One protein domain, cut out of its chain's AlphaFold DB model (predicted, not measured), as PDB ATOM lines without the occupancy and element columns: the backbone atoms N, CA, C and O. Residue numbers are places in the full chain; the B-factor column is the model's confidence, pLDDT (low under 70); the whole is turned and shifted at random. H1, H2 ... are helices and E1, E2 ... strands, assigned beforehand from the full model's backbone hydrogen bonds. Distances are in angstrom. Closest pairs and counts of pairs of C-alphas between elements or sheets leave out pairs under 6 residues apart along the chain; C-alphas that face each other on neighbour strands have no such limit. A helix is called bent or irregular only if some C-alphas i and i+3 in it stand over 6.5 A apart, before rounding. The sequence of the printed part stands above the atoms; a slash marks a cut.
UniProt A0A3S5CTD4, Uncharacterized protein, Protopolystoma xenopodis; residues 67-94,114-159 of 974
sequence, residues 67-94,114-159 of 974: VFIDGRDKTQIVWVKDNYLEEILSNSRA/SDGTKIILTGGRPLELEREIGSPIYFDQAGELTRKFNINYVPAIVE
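This is residues 67 to 94 and 114 to 159 of the 974 residues of an uncharacterized protein of Protopolystoma xenopodis (UniProt A0A3S5CTD4). A small, twisted sheet of four strands forms the core, with H1a and H2 over one face and H3 over the other. The long helix H1 is bent, and its second arm, H1b, turns off away from the sheet to one end of the domain. The 74 printed residues have three named helices and four named strands, in the order E1 H1 E2 H2 E3 H3 E4. The sheet runs E3 E2 E1 E4 and is mixed; the class is mixed, helices and strands. The whole is compact, with a radius of gyration of the C-alphas of 11.8 A and spans of 33 by 27 by 19 A.

E1, residues 67 to 70, begins at C-alpha 67 (116.310, 191.421, 173.738) and is 10.3 A long. H1, residues 74 to 94, was assigned as one helix by its hydrogen bonds but is bent: C-alphas 83 and 86 are 7.9 A apart. Its arms are H1a, residues 74 to 83, 14.3 A, and H1b, residues 86 to 94, 13.4 A, which ends at C-alpha 94 (132.697, 180.276, 166.284). E2, residues 118 to 123, spans 15.3 A. H2, residues 126 to 133, spans 10.4 A, and E3 is residues 137 to 139. H3, residues 141 to 148, spans 12.1 A and is irregular, with C-alphas 142 and 145 8.5 A apart. E4, residues 156 to 158, ends at C-alpha 158 (112.119, 193.017, 168.955).

In the sheet, E1 and E2 are parallel at 24 degrees, with N 120 and O 67 2.8 A apart. E3 and E2 are parallel at 44 degrees, with N 121 and O 138 at 2.8 A. E1 and E4 are antiparallel at 154 degrees, with N 68 and O 156 at 2.8 A. These N and O pairs are within hydrogen-bond range. E2, H2 and E3 form a strand-helix-strand unit, two parallel neighbour strands with a helix between, whose crossover is right-handed. H2 is over E3 at a height over the sheet of 8.2 A; the C-alphas of Glu 130 and Ile 137, their closest, are 5.5 A apart. H3 is on the opposite face at a height of 9.2 A; its closest C-alphas with E2 are those of Gly 143 and Thr 122, 6.9 A. H1a is on the sheet, its closest C-alphas with E1 being those of Gln 76 and Ile 69, 6.3 A. H1b is not on the sheet; the arms stand at a steep tilt of 69 degrees, only just short of about perpendicular. Every O i to N i+4 pair is within hydrogen-bond range in H1a; the figures are 4 of 5 in H1b, 3 of 4 in H2 and 2 of 4 in H3.

The two C-alphas farthest apart, those of Ala 94 and Asn 152, are 34.7 A apart. Residues 95 to 113 are not printed, and C-alphas 94 and 114 are 12.3 A apart across the cut. Of the links printed whole, none is long. The mean pLDDT of the printed part is 72.4, and residues 83 to 94, 114 to 117 and 132 to 135 are under 70.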
ATOM      1  N   VAL A  67     116.894 191.656 172.412       83.94
ATOM      2  CA  VAL A  67     116.310 191.421 173.738       83.94
ATOM      3  C   VAL A  67     116.657 192.588 174.656       83.94
ATOM      4  O   VAL A  67     117.815 192.774 175.019       83.94
ATOM      5  N   PHE A  68     115.659 193.377 175.042       86.31
ATOM      6  CA  PHE A  68     115.785 194.509 175.957       86.31
ATOM      7  C   PHE A  68     115.507 194.077 177.394       86.31
ATOM      8  O   PHE A  68     114.428 193.558 177.671       86.31
ATOM      9  N   ILE A  69     116.434 194.339 178.318       84.25
ATOM     10  CA  ILE A  69     116.268 194.067 179.758       84.25
ATOM     11  C   ILE A  69     116.810 195.206 180.627       84.25
ATOM     12  O   ILE A  69     117.692 195.958 180.208       84.25
ATOM     13  N   ASP A  70     116.350 195.303 181.874       84.38
ATOM     14  CA  ASP A  70     117.023 196.100 182.903       84.38
ATOM     15  C   ASP A  70     118.060 195.237 183.637       84.38
ATOM     16  O   ASP A  70     117.734 194.407 184.482       84.38
ATOM     17  N   GLY A  71     119.343 195.469 183.365       80.56
ATOM     18  CA  GLY A  71     120.470 194.790 184.010       80.56
ATOM     19  C   GLY A  71     120.677 195.144 185.489       80.56
ATOM     20  O   GLY A  71     121.665 194.715 186.084       80.56
ATOM     21  N   ARG A  72     119.800 195.947 186.104       82.50
ATOM     22  CA  ARG A  72     119.721 196.110 187.570       82.50
ATOM     23  C   ARG A  72     118.758 195.103 188.202       82.50
ATOM     24  O   ARG A  72     118.850 194.861 189.406       82.50
ATOM     25  N   ASP A  73     117.856 194.527 187.411       82.12
ATOM     26  CA  ASP A  73     116.876 193.541 187.850       82.12
ATOM     27  C   ASP A  73     117.426 192.119 187.678       82.12
ATOM     28  O   ASP A  73     117.562 191.586 186.574       82.12
ATOM     29  N   LYS A  74     117.729 191.470 188.806       79.69
ATOM     30  CA  LYS A  74     118.280 190.107 188.821       79.69
ATOM     31  C   LYS A  74     117.328 189.075 188.220       79.69
ATOM     32  O   LYS A  74     117.802 188.065 187.710       79.69
ATOM     33  N   THR A  75     116.017 189.307 188.276       76.81
ATOM     34  CA  THR A  75     115.028 188.366 187.732       76.81
ATOM     35  C   THR A  75     115.052 188.355 186.207       76.81
ATOM     36  O   THR A  75     115.028 187.285 185.606       76.81
ATOM     37  N   GLN A  76     115.225 189.524 185.583       79.69
ATOM     38  CA  GLN A  76     115.367 189.654 184.131       79.69
ATOM     39  C   GLN A  76     116.691 189.069 183.636       79.69
ATOM     40  O   GLN A  76     116.732 188.442 182.581       79.69
ATOM     41  N   ILE A  77     117.762 189.204 184.427       78.38
ATOM     42  CA  ILE A  77     119.051 188.566 184.129       78.38
ATOM     43  C   ILE A  77     118.919 187.039 184.138       78.38
ATOM     44  O   ILE A  77     119.402 186.389 183.215       78.38
ATOM     45  N   VAL A  78     118.269 186.457 185.153       77.94
ATOM     46  CA  VAL A  78     118.020 185.004 185.206       77.94
ATOM     47  C   VAL A  78     117.141 184.567 184.037       77.94
ATOM     48  O   VAL A  78     117.489 183.619 183.346       77.94
ATOM     49  N   TRP A  79     116.080 185.317 183.735       77.75
ATOM     50  CA  TRP A  79     115.210 185.040 182.592       77.75
ATOM     51  C   TRP A  79     115.979 185.002 181.261       77.75
ATOM     52  O   TRP A  79     115.797 184.068 180.484       77.75
ATOM     53  N   VAL A  80     116.895 185.944 181.008       76.88
ATOM     54  CA  VAL A  80     117.729 185.906 179.790       76.88
ATOM     55  C   VAL A  80     118.677 184.711 179.781       76.88
ATOM     56  O   VAL A  80     118.852 184.077 178.741       76.88
ATOM     57  N   LYS A  81     119.263 184.369 180.932       75.12
ATOM     58  CA  LYS A  81     120.149 183.206 181.053       75.12
ATOM     59  C   LYS A  81     119.413 181.875 180.864       75.12
ATOM     60  O   LYS A  81     119.978 180.945 180.305       75.12
ATOM     61  N   ASP A  82     118.161 181.780 181.278       73.44
ATOM     62  CA  ASP A  82     117.396 180.543 181.126       73.44
ATOM     63  C   ASP A  82     116.873 180.366 179.690       73.44
ATOM     64  O   ASP A  82     116.760 179.240 179.214       73.44
ATOM     65  N   ASN A  83     116.574 181.466 178.984       69.69
ATOM     66  CA  ASN A  83     115.911 181.416 177.673       69.69
ATOM     67  C   ASN A  83     116.853 181.574 176.467       69.69
ATOM     68  O   ASN A  83     116.523 181.073 175.397       69.69
ATOM     69  N   TYR A  84     118.003 182.245 176.612       69.44
ATOM     70  CA  TYR A  84     118.854 182.620 175.467       69.44
ATOM     71  C   TYR A  84     120.326 182.210 175.609       69.44
ATOM     72  O   TYR A  84     121.103 182.370 174.671       69.44
ATOM     73  N   LEU A  85     120.753 181.670 176.756       64.75
ATOM     74  CA  LEU A  85     122.175 181.418 177.027       64.75
ATOM     75  C   LEU A  85     122.790 180.346 176.121       64.75
ATOM     76  O   LEU A  85     123.932 180.507 175.707       64.75
ATOM     77  N   GLU A  86     122.052 179.292 175.757       59.66
ATOM     78  CA  GLU A  86     122.562 178.283 174.814       59.66
ATOM     79  C   GLU A  86     122.759 178.849 173.398       59.66
ATOM     80  O   GLU A  86     123.786 178.580 172.777       59.66
ATOM     81  N   GLU A  87     121.836 179.691 172.926       60.69
ATOM     82  CA  GLU A  87     121.912 180.368 171.621       60.69
ATOM     83  C   GLU A  87     123.060 181.398 171.576       60.69
ATOM     84  O   GLU A  87     123.807 181.523 170.601       60.69
ATOM     85  N   ILE A  88     123.260 182.110 172.684       60.00
ATOM     86  CA  ILE A  88     124.353 183.070 172.865       60.00
ATOM     87  C   ILE A  88     125.720 182.359 172.896       60.00
ATOM     88  O   ILE A  88     126.704 182.833 172.312       60.00
ATOM     89  N   LEU A  89     125.801 181.197 173.552       58.53
ATOM     90  CA  LEU A  89     127.027 180.399 173.643       58.53
ATOM     91  C   LEU A  89     127.356 179.653 172.338       58.53
ATOM     92  O   LEU A  89     128.535 179.472 172.018       58.53
ATOM     93  N   SER A  90     126.357 179.255 171.544       54.47
ATOM     94  CA  SER A  90     126.596 178.652 170.224       54.47
ATOM     95  C   SER A  90     127.193 179.647 169.229       54.47
ATOM     96  O   SER A  90     128.085 179.276 168.467       54.47
ATOM     97  N   ASN A  91     126.783 180.919 169.288       51.25
ATOM     98  CA  ASN A  91     127.303 181.975 168.410       51.25
ATOM     99  C   ASN A  91     128.725 182.430 168.788       51.25
ATOM    100  O   ASN A  91     129.513 182.815 167.925       51.25
ATOM    101  N   SER A  92     129.097 182.334 170.068       45.34
ATOM    102  CA  SER A  92     130.437 182.695 170.559       45.34
ATOM    103  C   SER A  92     131.492 181.586 170.377       45.34
ATOM    104  O   SER A  92     132.685 181.884 170.275       45.34
ATOM    105  N   ARG A  93     131.087 180.310 170.234       41.81
ATOM    106  CA  ARG A  93     131.995 179.182 169.914       41.81
ATOM    107  C   ARG A  93     132.676 179.293 168.545       41.81
ATOM    108  O   ARG A  93     133.773 178.762 168.385       41.81
ATOM    109  N   ALA A  94     132.100 180.038 167.602       40.28
ATOM    110  CA  ALA A  94     132.697 180.276 166.284       40.28
ATOM    111  C   ALA A  94     134.008 181.094 166.331       40.28
ATOM    112  O   ALA A  94     134.762 181.103 165.361       40.28
ATOM    113  N   SER A 114     123.657 184.802 159.741       37.53
ATOM    114  CA  SER A 114     122.692 184.824 160.856       37.53
ATOM    115  C   SER A 114     123.220 185.749 161.950       37.53
ATOM    116  O   SER A 114     124.101 185.377 162.728       37.53
ATOM    117  N   ASP A 115     122.728 186.984 161.954       53.50
ATOM    118  CA  ASP A 115     122.983 187.991 162.985       53.50
ATOM    119  C   ASP A 115     122.306 187.510 164.284       53.50
ATOM    120  O   ASP A 115     121.088 187.537 164.408       53.50
ATOM    121  N   GLY A 116     123.075 186.949 165.218       60.25
ATOM    122  CA  GLY A 116     122.541 186.298 166.422       60.25
ATOM    123  C   GLY A 116     121.818 187.240 167.398       60.25
ATOM    124  O   GLY A 116     121.934 188.462 167.302       60.25
ATOM    125  N   THR A 117     121.105 186.664 168.375       69.81
ATOM    126  CA  THR A 117     120.389 187.405 169.430       69.81
ATOM    127  C   THR A 117     121.290 188.417 170.162       69.81
ATOM    128  O   THR A 117     122.298 188.045 170.769       69.81
ATOM    129  N   LYS A 118     120.915 189.706 170.142       82.19
ATOM    130  CA  LYS A 118     121.636 190.820 170.790       82.19
ATOM    131  C   LYS A 118     120.897 191.272 172.046       82.19
ATOM    132  O   LYS A 118     119.757 191.727 171.980       82.19
ATOM    133  N   ILE A 119     121.573 191.215 173.192       81.56
ATOM    134  CA  ILE A 119     121.024 191.707 174.461       81.56
ATOM    135  C   ILE A 119     121.334 193.198 174.605       81.56
ATOM    136  O   ILE A 119     122.497 193.601 174.554       81.56
ATOM    137  N   ILE A 120     120.303 194.008 174.831       86.06
ATOM    138  CA  ILE A 120     120.385 195.452 175.043       86.06
ATOM    139  C   ILE A 120     119.908 195.782 176.459       86.06
ATOM    140  O   ILE A 120     118.790 195.467 176.861       86.06
ATOM    141  N   LEU A 121     120.750 196.463 177.226       84.06
ATOM    142  CA  LEU A 121     120.414 196.935 178.561       84.06
ATOM    143  C   LEU A 121     119.776 198.328 178.512       84.06
ATOM    144  O   LEU A 121     120.363 199.256 177.954       84.06
ATOM    145  N   THR A 122     118.626 198.492 179.166       84.62
ATOM    146  CA  THR A 122     118.006 199.807 179.436       84.62
ATOM    147  C   THR A 122     118.525 200.439 180.735       84.62
ATOM    148  O   THR A 122     118.425 201.648 180.947       84.62
ATOM    149  N   GLY A 123     119.133 199.627 181.602       77.94
ATOM    150  CA  GLY A 123     119.766 200.021 182.858       77.94
ATOM    151  C   GLY A 123     120.765 198.958 183.323       77.94
ATOM    152  O   GLY A 123     120.697 197.813 182.896       77.94
ATOM    153  N   GLY A 124     121.731 199.324 184.169       82.31
ATOM    154  CA  GLY A 124     122.736 198.388 184.702       82.31
ATOM    155  C   GLY A 124     124.138 198.574 184.118       82.31
ATOM    156  O   GLY A 124     124.439 199.608 183.525       82.31
ATOM    157  N   ARG A 125     125.027 197.602 184.358       77.50
ATOM    158  CA  ARG A 125     126.450 197.661 183.978       77.50
ATOM    159  C   ARG A 125     126.764 196.631 182.880       77.50
ATOM    160  O   ARG A 125     126.951 195.461 183.210       77.50
ATOM    161  N   PRO A 126     126.896 197.050 181.606       74.88
ATOM    162  CA  PRO A 126     127.134 196.138 180.480       74.88
ATOM    163  C   PRO A 126     128.394 195.289 180.642       74.88
ATOM    164  O   PRO A 126     128.336 194.077 180.518       74.88
ATOM    165  N   LEU A 127     129.510 195.918 181.029       74.56
ATOM    166  CA  LEU A 127     130.813 195.257 181.173       74.56
ATOM    167  C   LEU A 127     130.852 194.199 182.286       74.56
ATOM    168  O   LEU A 127     131.724 193.336 182.281       74.56
ATOM    169  N   GLU A 128     129.980 194.312 183.289       73.88
ATOM    170  CA  GLU A 128     129.893 193.341 184.384       73.88
ATOM    171  C   GLU A 128     129.141 192.095 183.911       73.88
ATOM    172  O   GLU A 128     129.630 190.980 184.079       73.88
ATOM    173  N   LEU A 129     128.024 192.305 183.209       72.50
ATOM    174  CA  LEU A 129     127.201 191.240 182.647       72.50
ATOM    175  C   LEU A 129     127.880 190.533 181.460       72.50
ATOM    176  O   LEU A 129     127.783 189.319 181.330       72.50
ATOM    177  N   GLU A 130     128.626 191.268 180.636       73.19
ATOM    178  CA  GLU A 130     129.420 190.725 179.524       73.19
ATOM    179  C   GLU A 130     130.500 189.751 180.016       73.19
ATOM    180  O   GLU A 130     130.681 188.680 179.441       73.19
ATOM    181  N   ARG A 131     131.172 190.063 181.136       73.50
ATOM    182  CA  ARG A 131     132.138 189.147 181.770       73.50
ATOM    183  C   ARG A 131     131.480 187.908 182.369       73.50
ATOM    184  O   ARG A 131     132.140 186.883 182.499       73.50
ATOM    185  N   GLU A 132     130.220 188.020 182.776       69.94
ATOM    186  CA  GLU A 132     129.458 186.936 183.393       69.94
ATOM    187  C   GLU A 132     128.834 185.989 182.354       69.94
ATOM    188  O   GLU A 132     128.794 184.782 182.580       69.94
ATOM    189  N   ILE A 133     128.360 186.521 181.220       68.75
ATOM    190  CA  ILE A 133     127.672 185.768 180.155       68.75
ATOM    191  C   ILE A 133     128.638 185.318 179.043       68.75
ATOM    192  O   ILE A 133     128.378 184.320 178.376       68.75
ATOM    193  N   GLY A 134     129.769 186.007 178.850       60.78
ATOM    194  CA  GLY A 134     130.761 185.656 177.826       60.78
ATOM    195  C   GLY A 134     130.358 186.036 176.396       60.78
ATOM    196  O   GLY A 134     130.870 185.453 175.445       60.78
ATOM    197  N   SER A 135     129.449 187.003 176.238       67.88
ATOM    198  CA  SER A 135     128.955 187.501 174.947       67.88
ATOM    199  C   SER A 135     128.776 189.023 174.977       67.88
ATOM    200  O   SER A 135     128.466 189.546 176.052       67.88
ATOM    201  N   PRO A 136     128.940 189.736 173.842       70.38
ATOM    202  CA  PRO A 136     128.748 191.181 173.778       70.38
ATOM    203  C   PRO A 136     127.362 191.607 174.276       70.38
ATOM    204  O   PRO A 136     126.333 191.184 173.745       70.38
ATOM    205  N   ILE A 137     127.344 192.481 175.284       76.94
ATOM    206  CA  ILE A 137     126.126 193.101 175.817       76.94
ATOM    207  C   ILE A 137     126.092 194.565 175.387       76.94
ATOM    208  O   ILE A 137     127.035 195.325 175.621       76.94
ATOM    209  N   TYR A 138     124.981 194.982 174.793       80.75
ATOM    210  CA  TYR A 138     124.769 196.343 174.317       80.75
ATOM    211  C   TYR A 138     124.017 197.170 175.364       80.75
ATOM    212  O   TYR A 138     123.368 196.636 176.261       80.75
ATOM    213  N   PHE A 139     124.103 198.495 175.272       81.69
ATOM    214  CA  PHE A 139     123.390 199.415 176.161       81.69
ATOM    215  C   PHE A 139     122.648 200.454 175.332       81.69
ATOM    216  O   PHE A 139     123.246 201.067 174.444       81.69
ATOM    217  N   ASP A 140     121.373 200.675 175.639       81.62
ATOM    218  CA  ASP A 140     120.553 201.666 174.949       81.62
ATOM    219  C   ASP A 140     120.874 203.082 175.449       81.62
ATOM    220  O   ASP A 140     120.287 203.608 176.402       81.62
ATOM    221  N   GLN A 141     121.874 203.701 174.824       74.75
ATOM    222  CA  GLN A 141     122.328 205.032 175.203       74.75
ATOM    223  C   GLN A 141     121.218 206.064 174.996       74.75
ATOM    224  O   GLN A 141     120.644 206.190 173.919       74.75
ATOM    225  N   ALA A 142     120.921 206.823 176.056       74.00
ATOM    226  CA  ALA A 142     119.849 207.818 176.077       74.00
ATOM    227  C   ALA A 142     118.453 207.266 175.712       74.00
ATOM    228  O   ALA A 142     117.568 208.052 175.366       74.00
ATOM    229  N   GLY A 143     118.232 205.948 175.791       71.62
ATOM    230  CA  GLY A 143     116.949 205.334 175.445       71.62
ATOM    231  C   GLY A 143     116.560 205.546 173.978       71.62
ATOM    232  O   GLY A 143     115.394 205.821 173.695       71.62
ATOM    233  N   GLU A 144     117.523 205.592 173.057       74.69
ATOM    234  CA  GLU A 144     117.276 205.866 171.638       74.69
ATOM    235  C   GLU A 144     116.479 204.733 170.982       74.69
ATOM    236  O   GLU A 144     115.470 204.996 170.325       74.69
ATOM    237  N   LEU A 145     116.874 203.480 171.219       75.06
ATOM    238  CA  LEU A 145     116.201 202.305 170.664       75.06
ATOM    239  C   LEU A 145     114.859 202.046 171.354       75.06
ATOM    240  O   LEU A 145     113.863 201.822 170.675       75.06
ATOM    241  N   THR A 146     114.801 202.179 172.680       77.06
ATOM    242  CA  THR A 146     113.569 202.058 173.477       77.06
ATOM    243  C   THR A 146     112.519 203.073 173.011       77.06
ATOM    244  O   THR A 146     111.361 202.714 172.818       77.06
ATOM    245  N   ARG A 147     112.912 204.330 172.736       74.56
ATOM    246  CA  ARG A 147     112.002 205.348 172.170       74.56
ATOM    247  C   ARG A 147     111.631 205.064 170.718       74.56
ATOM    248  O   ARG A 147     110.484 205.281 170.344       74.56
ATOM    249  N   LYS A 148     112.581 204.595 169.904       70.56
ATOM    250  CA  LYS A 148     112.349 204.292 168.486       70.56
ATOM    251  C   LYS A 148     111.369 203.132 168.293       70.56
ATOM    252  O   LYS A 148     110.513 203.226 167.420       70.56
ATOM    253  N   PHE A 149     111.478 202.082 169.103       72.31
ATOM    254  CA  PHE A 149     110.582 200.919 169.082       72.31
ATOM    255  C   PHE A 149     109.377 201.060 170.019       72.31
ATOM    256  O   PHE A 149     108.619 200.111 170.173       72.31
ATOM    257  N   ASN A 150     109.194 202.227 170.648       75.56
ATOM    258  CA  ASN A 150     108.097 202.493 171.582       75.56
ATOM    259  C   ASN A 150     107.989 201.460 172.730       75.56
ATOM    260  O   ASN A 150     106.896 201.099 173.167       75.56
ATOM    261  N   ILE A 151     109.129 200.976 173.232       75.81
ATOM    262  CA  ILE A 151     109.195 199.990 174.314       75.81
ATOM    263  C   ILE A 151     108.901 200.697 175.641       75.81
ATOM    264  O   ILE A 151     109.719 201.457 176.156       75.81
ATOM    265  N   ASN A 152     107.727 200.435 176.211       71.88
ATOM    266  CA  ASN A 152     107.304 201.048 177.476       71.88
ATOM    267  C   ASN A 152     107.684 200.214 178.713       71.88
ATOM    268  O   ASN A 152     107.770 200.756 179.815       71.88
ATOM    269  N   TYR A 153     107.927 198.911 178.534       77.00
ATOM    270  CA  TYR A 153     108.250 197.963 179.603       77.00
ATOM    271  C   TYR A 153     109.335 196.984 179.142       77.00
ATOM    272  O   TYR A 153     109.376 196.618 177.972       77.00
ATOM    273  N   VAL A 154     110.197 196.551 180.067       78.31
ATOM    274  CA  VAL A 154     111.185 195.480 179.855       78.31
ATOM    275  C   VAL A 154     110.962 194.357 180.880       78.31
ATOM    276  O   VAL A 154     110.586 194.673 182.015       78.31
ATOM    277  N   PRO A 155     111.163 193.072 180.522       77.38
ATOM    278  CA  PRO A 155     111.833 192.581 179.315       77.38
ATOM    279  C   PRO A 155     110.994 192.718 178.032       77.38
ATOM    280  O   PRO A 155     109.787 192.500 178.062       77.38
ATOM    281  N   ALA A 156     111.634 193.075 176.915       75.56
ATOM    282  CA  ALA A 156     110.991 193.193 175.601       75.56
ATOM    283  C   ALA A 156     111.843 192.537 174.510       75.56
ATOM    284  O   ALA A 156     113.069 192.573 174.573       75.56
ATOM    285  N   ILE A 157     111.195 191.947 173.507       77.44
ATOM    286  CA  ILE A 157     111.856 191.303 172.369       77.44
ATOM    287  C   ILE A 157     111.421 192.040 171.108       77.44
ATOM    288  O   ILE A 157     110.230 192.278 170.920       77.44
ATOM    289  N   VAL A 158     112.378 192.408 170.261       75.94
ATOM    290  CA  VAL A 158     112.119 193.017 168.955       75.94
ATOM    291  C   VAL A 158     112.726 192.111 167.891       75.94
ATOM    292  O   VAL A 158     113.935 191.887 167.876       75.94
ATOM    293  N   GLU A 159     111.876 191.590 167.016       71.19
ATOM    294  CA  GLU A 159     112.233 190.780 165.847       71.19
ATOM    295  C   GLU A 159     111.691 191.499 164.603       71.19
ATOM    296  O   GLU A 159     110.664 192.179 164.679       71.19
TER     297      GLU A 159